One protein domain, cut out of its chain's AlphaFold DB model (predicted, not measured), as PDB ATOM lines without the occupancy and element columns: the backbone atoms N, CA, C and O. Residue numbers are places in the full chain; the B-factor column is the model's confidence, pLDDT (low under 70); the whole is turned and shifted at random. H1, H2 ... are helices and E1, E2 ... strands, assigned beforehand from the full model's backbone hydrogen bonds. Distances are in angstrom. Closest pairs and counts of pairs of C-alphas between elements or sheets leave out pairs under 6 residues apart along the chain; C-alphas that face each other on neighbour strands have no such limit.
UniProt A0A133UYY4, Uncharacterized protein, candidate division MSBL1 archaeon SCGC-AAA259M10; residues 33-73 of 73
ATOM      1  N   TYR A  33      -1.512 -42.346  44.197       94.69
ATOM      2  CA  TYR A  33      -1.707 -42.281  42.749       94.69
ATOM      3  C   TYR A  33      -0.757 -43.277  42.082       94.69
ATOM      4  O   TYR A  33       0.463 -43.095  42.105       94.69
ATOM      5  N   VAL A  34      -1.309 -44.352  41.531       95.88
ATOM      6  CA  VAL A  34      -0.551 -45.488  41.009       95.88
ATOM      7  C   VAL A  34      -0.577 -45.457  39.487       95.88
ATOM      8  O   VAL A  34      -1.633 -45.363  38.867       95.88
ATOM      9  N   LYS A  35       0.603 -45.558  38.873       95.50
ATOM     10  CA  LYS A  35       0.753 -45.818  37.440       95.50
ATOM     11  C   LYS A  35       1.024 -47.304  37.250       95.50
ATOM     12  O   LYS A  35       1.996 -47.818  37.800       95.50
ATOM     13  N   ILE A  36       0.195 -47.966  36.455       95.81
ATOM     14  CA  ILE A  36       0.358 -49.374  36.101       95.81
ATOM     15  C   ILE A  36       0.709 -49.444  34.622       95.81
ATOM     16  O   ILE A  36      -0.069 -49.016  33.766       95.81
ATOM     17  N   GLU A  37       1.904 -49.953  34.350       96.44
ATOM     18  CA  GLU A  37       2.420 -50.190  33.008       96.44
ATOM     19  C   GLU A  37       2.344 -51.690  32.716       96.44
ATOM     20  O   GLU A  37       3.015 -52.495  33.360       96.44
ATOM     21  N   GLU A  38       1.512 -52.054  31.749       93.06
ATOM     22  CA  GLU A  38       1.462 -53.381  31.136       93.06
ATOM     23  C   GLU A  38       1.903 -53.235  29.677       93.06
ATOM     24  O   GLU A  38       1.731 -52.164  29.102       93.06
ATOM     25  N   ASP A  39       2.464 -54.286  29.072       89.00
ATOM     26  CA  ASP A  39       3.197 -54.269  27.789       89.00
ATOM     27  C   ASP A  39       2.782 -53.188  26.764       89.00
ATOM     28  O   ASP A  39       3.638 -52.483  26.236       89.00
ATOM     29  N   ASN A  40       1.476 -53.039  26.493       90.50
ATOM     30  CA  ASN A  40       0.921 -52.047  25.560       90.50
ATOM     31  C   ASN A  40      -0.143 -51.116  26.173       90.50
ATOM     32  O   ASN A  40      -0.858 -50.439  25.432       90.50
ATOM     33  N   ASN A  41      -0.299 -51.089  27.495       92.44
ATOM     34  CA  ASN A  41      -1.303 -50.265  28.157       92.44
ATOM     35  C   ASN A  41      -0.731 -49.568  29.393       92.44
ATOM     36  O   ASN A  41      -0.028 -50.155  30.209       92.44
ATOM     37  N   THR A  42      -1.057 -48.292  29.547       94.88
ATOM     38  CA  THR A  42      -0.779 -47.545  30.771       94.88
ATOM     39  C   THR A  42      -2.106 -47.108  31.349       94.88
ATOM     40  O   THR A  42      -2.855 -46.382  30.697       94.88
ATOM     41  N   ARG A  43      -2.376 -47.519  32.586       93.81
ATOM     42  CA  ARG A  43      -3.543 -47.067  33.342       93.81
ATOM     43  C   ARG A  43      -3.106 -46.396  34.635       93.81
ATOM     44  O   ARG A  43      -2.036 -46.686  35.171       93.81
ATOM     45  N   PHE A  44      -3.939 -45.482  35.101       94.81
ATOM     46  CA  PHE A  44      -3.755 -44.797  36.368       94.81
ATOM     47  C   PHE A  44      -4.885 -45.192  37.303       94.81
ATOM     48  O   PHE A  44      -6.033 -45.289  36.875       94.81
ATOM     49  N   GLU A  45      -4.544 -45.420  38.561       94.81
ATOM     50  CA  GLU A  45      -5.494 -45.737  39.620       94.81
ATOM     51  C   GLU A  45      -5.212 -44.851  40.827       94.81
ATOM     52  O   GLU A  45      -4.073 -44.425  41.051       94.81
ATOM     53  N   VAL A  46      -6.256 -44.573  41.604       95.56
ATOM     54  CA  VAL A  46      -6.115 -43.925  42.902       95.56
ATOM     55  C   VAL A  46      -6.576 -44.888  43.977       95.56
ATOM     56  O   VAL A  46      -7.727 -45.308  44.002       95.56
ATOM     57  N   GLU A  47      -5.651 -45.233  44.859       94.56
ATOM     58  CA  GLU A  47      -5.828 -46.252  45.882       94.56
ATOM     59  C   GLU A  47      -5.979 -45.631  47.271       94.56
ATOM     60  O   GLU A  47      -5.478 -44.536  47.549       94.56
ATOM     61  N   ASN A  48      -6.620 -46.385  48.170       94.69
ATOM     62  CA  ASN A  48      -6.762 -46.062  49.594       94.69
ATOM     63  C   ASN A  48      -7.562 -44.775  49.898       94.69
ATOM     64  O   ASN A  48      -7.368 -44.130  50.933       94.69
ATOM     65  N   ILE A  49      -8.508 -44.403  49.030       93.62
ATOM     66  CA  ILE A  49      -9.499 -43.374  49.363       93.62
ATOM     67  C   ILE A  49     -10.497 -43.976  50.359       93.62
ATOM     68  O   ILE A  49     -11.206 -44.935  50.067       93.62
ATOM     69  N   ARG A  50     -10.539 -43.423  51.573       91.94
ATOM     70  CA  ARG A  50     -11.501 -43.834  52.606       91.94
ATOM     71  C   ARG A  50     -12.898 -43.263  52.300       91.94
ATOM     72  O   ARG A  50     -12.971 -42.168  51.741       91.94
ATOM     73  N   PRO A  51     -13.995 -43.894  52.768       89.00
ATOM     74  CA  PRO A  51     -15.361 -43.389  52.554       89.00
ATOM     75  C   PRO A  51     -15.575 -41.924  52.982       89.00
ATOM     76  O   PRO A  51     -16.250 -41.152  52.298       89.00
ATOM     77  N   ASP A  52     -14.945 -41.505  54.081       88.88
ATOM     78  CA  ASP A  52     -14.998 -40.116  54.556       88.88
ATOM     79  C   ASP A  52     -14.294 -39.147  53.589       88.88
ATOM     80  O   ASP A  52     -14.730 -38.009  53.410       88.88
ATOM     81  N   GLY A  53     -13.220 -39.605  52.937       91.44
ATOM     82  CA  GLY A  53     -12.503 -38.868  51.897       91.44
ATOM     83  C   GLY A  53     -13.330 -38.728  50.621       91.44
ATOM     84  O   GLY A  53     -13.423 -37.628  50.082       91.44
ATOM     85  N   GLU A  54     -14.013 -39.788  50.181       90.81
ATOM     86  CA  GLU A  54     -14.958 -39.702  49.054       90.81
ATOM     87  C   GLU A  54     -16.090 -38.709  49.338       90.81
ATOM     88  O   GLU A  54     -16.433 -37.883  48.492       90.81
ATOM     89  N   THR A  55     -16.649 -38.756  50.551       88.81
ATOM     90  CA  THR A  55     -17.692 -37.820  50.995       88.81
ATOM     91  C   THR A  55     -17.167 -36.382  50.984       88.81
ATOM     92  O   THR A  55     -17.841 -35.473  50.501       88.81
ATOM     93  N   ALA A  56     -15.929 -36.167  51.445       89.62
ATOM     94  CA  ALA A  56     -15.280 -34.863  51.380       89.62
ATOM     95  C   ALA A  56     -15.117 -34.359  49.938       89.62
ATOM     96  O   ALA A  56     -15.405 -33.191  49.675       89.62
ATOM     97  N   LEU A  57     -14.701 -35.218  49.001       90.31
ATOM     98  CA  LEU A  57     -14.549 -34.854  47.588       90.31
ATOM     99  C   LEU A  57     -15.891 -34.491  46.942       90.31
ATOM    100  O   LEU A  57     -15.986 -33.447  46.300       90.31
ATOM    101  N   LYS A  58     -16.944 -35.280  47.188       87.94
ATOM    102  CA  LYS A  58     -18.309 -34.990  46.709       87.94
ATOM    103  C   LYS A  58     -18.810 -33.628  47.195       87.94
ATOM    104  O   LYS A  58     -19.379 -32.858  46.424       87.94
ATOM    105  N   LEU A  59     -18.533 -33.294  48.457       85.50
ATOM    106  CA  LEU A  59     -18.885 -32.004  49.053       85.50
ATOM    107  C   LEU A  59     -18.082 -30.821  48.497       85.50
ATOM    108  O   LEU A  59     -18.595 -29.699  48.424       85.50
ATOM    109  N   LEU A  60     -16.818 -31.050  48.137       85.25
ATOM    110  CA  LEU A  60     -15.954 -30.041  47.524       85.25
ATOM    111  C   LEU A  60     -16.350 -29.766  46.066       85.25
ATOM    112  O   LEU A  60     -16.316 -28.607  45.646       85.25
ATOM    113  N   GLY A  61     -16.805 -30.794  45.346       87.00
ATOM    114  CA  GLY A  61     -17.347 -30.711  43.991       87.00
ATOM    115  C   GLY A  61     -16.528 -31.485  42.955       87.00
ATOM    116  O   GLY A  61     -15.451 -32.002  43.253       87.00
ATOM    117  N   SER A  62     -17.046 -31.531  41.723       88.25
ATOM    118  CA  SER A  62     -16.486 -32.298  40.598       88.25
ATOM    119  C   SER A  62     -15.013 -31.997  40.341       88.25
ATOM    120  O   SER A  62     -14.220 -32.924  40.262       88.25
ATOM    121  N   ASP A  63     -14.625 -30.718  40.348       90.69
ATOM    122  CA  ASP A  63     -13.244 -30.296  40.076       90.69
ATOM    123  C   ASP A  63     -12.231 -30.961  41.022       90.69
ATOM    124  O   ASP A  63     -11.078 -31.174  40.660       90.69
ATOM    125  N   TYR A  64     -12.649 -31.287  42.249       90.56
ATOM    126  CA  TYR A  64     -11.811 -31.995  43.213       90.56
ATOM    127  C   TYR A  64     -11.828 -33.506  42.989       90.56
ATOM    128  O   TYR A  64     -10.802 -34.148  43.184       90.56
ATOM    129  N   MET A  65     -12.961 -34.072  42.572       92.31
ATOM    130  CA  MET A  65     -13.093 -35.500  42.263       92.31
ATOM    131  C   MET A  65     -12.236 -35.912  41.058       92.31
ATOM    132  O   MET A  65     -11.663 -37.003  41.075       92.31
ATOM    133  N   ASP A  66     -12.084 -35.032  40.064       92.69
ATOM    134  CA  ASP A  66     -11.270 -35.264  38.862       92.69
ATOM    135  C   ASP A  66      -9.810 -35.613  39.208       92.69
ATOM    136  O   ASP A  66      -9.232 -36.539  38.637       92.69
ATOM    137  N   TYR A  67      -9.215 -34.934  40.201       92.19
ATOM    138  CA  TYR A  67      -7.838 -35.206  40.646       92.19
ATOM    139  C   TYR A  67      -7.645 -36.614  41.214       92.19
ATOM    140  O   TYR A  67      -6.520 -37.114  41.251       92.19
ATOM    141  N   TYR A  68      -8.730 -37.242  41.662       93.56
ATOM    142  CA  TYR A  68      -8.728 -38.577  42.245       93.56
ATOM    143  C   TYR A  68      -9.280 -39.632  41.277       93.56
ATOM    144  O   TYR A  68      -9.507 -40.762  41.692       93.56
ATOM    145  N   LEU A  69      -9.491 -39.283  40.000       93.44
ATOM    146  CA  LEU A  69     -10.079 -40.164  38.982       93.44
ATOM    147  C   LEU A  69     -11.474 -40.698  39.376       93.44
ATOM    148  O   LEU A  69     -11.875 -41.777  38.948       93.44
ATOM    149  N   LEU A  70     -12.210 -39.941  40.203       89.12
ATOM    150  CA  LEU A  70     -13.524 -40.310  40.752       89.12
ATOM    151  C   LEU A  70     -14.702 -39.606  40.069       89.12
ATOM    152  O   LEU A  70     -15.850 -39.776  40.477       89.12
ATOM    153  N   SER A  71     -14.436 -38.770  39.076       81.19
ATOM    154  CA  SER A  71     -15.461 -38.052  38.332       81.19
ATOM    155  C   SER A  71     -16.368 -39.027  37.580       81.19
ATOM    156  O   SER A  71     -15.883 -39.797  36.747       81.19
ATOM    157  N   GLU A  72     -17.675 -39.000  37.854       60.66
ATOM    158  CA  GLU A  72     -18.636 -39.732  37.025       60.66
ATOM    159  C   GLU A  72     -18.606 -39.163  35.597       60.66
ATOM    160  O   GLU A  72     -18.629 -37.944  35.409       60.66
ATOM    161  N   SER A  73     -18.491 -40.057  34.610       48.03
ATOM    162  CA  SER A  73     -18.610 -39.733  33.178       48.03
ATOM    163  C   SER A  73     -20.064 -39.568  32.756       48.03
ATOM    164  O   SER A  73     -20.913 -40.329  33.274       48.03
TER     165      SER A  73
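This is residues 33 to 73 of the 73 residues of an uncharacterized protein of candidate division MSBL1 archaeon SCGC-AAA259M10 (UniProt A0A133UYY4). A two-stranded hairpin, E1 and E2, reaches out to one end of an elongated shape, and at the other end the helices H1 and H2 meet at a corner to make a small head. Residues 37 to 42, at the turn of the hairpin, stick out free, and after H2 the last residues, 67 to 73, fold back past that helix as a tail without a named element. The printed part has 41 residues, with two named strands and two named helices in the order E1, E2, H1, H2. The sheet has the order E1 - E2 and is antiparallel; the class is mixed, helices and strands. The whole is loose, with a radius of gyration of the C-alphas of 12.1 A, and spans 38 by 20 by 12 A.

The sheet is made of E1, residues 33 to 38, and E2, residues 41 to 47, which form a hairpin. They are antiparallel neighbours, with 153 degrees between their N-to-C directions. The C-alphas of Tyr 33 and Val 46 face each other at 4.7 A, and those of Glu 38 and Asn 41 at 5.1 A. Within hydrogen-bond range are N 34 and O 45, 2.8 A apart, and N 43 and O 36, 3.0 A apart. A tight link of 3 residues joins E2 to H1, residues 51 to 60. H1 and H2, residues 62 to 66, touch only at the corner by their link, and their closest C-alphas, those of Leu 57 and Met 65, are 5.6 A apart. E1 is apart from H1 and from H2, and E2 is apart from H2. In H1 and H2 every O i to N i+4 pair is within hydrogen-bond range.

E1 runs 16.4 A from C-alpha 33 at (-1.707, -42.281, 42.749) to C-alpha 38. E2, the longest strand with 7 residues, measures 18.7 A from C-alpha 41 to C-alpha 47. H1, the longest helix with 10 residues, begins with C-alpha 51 at (-15.361, -43.389, 52.554) and is 14.3 A long. H2 measures 6.2 A and ends with C-alpha 66 at (-11.270, -35.264, 38.862).

The two C-alphas farthest apart, those of Asp 39 and Leu 59, are 37.9 A from each other, and the first and last printed C-alphas, of Tyr 33 and Ser 73, are 19.6 A apart. The printed part has no cut and ends at residue 73, the chain's last residue. The links E1 to E2, E2 to H1 and H1 to H2 are tight. The mean pLDDT of the printed part is 89.7, and residues 72 to 73 are under 70.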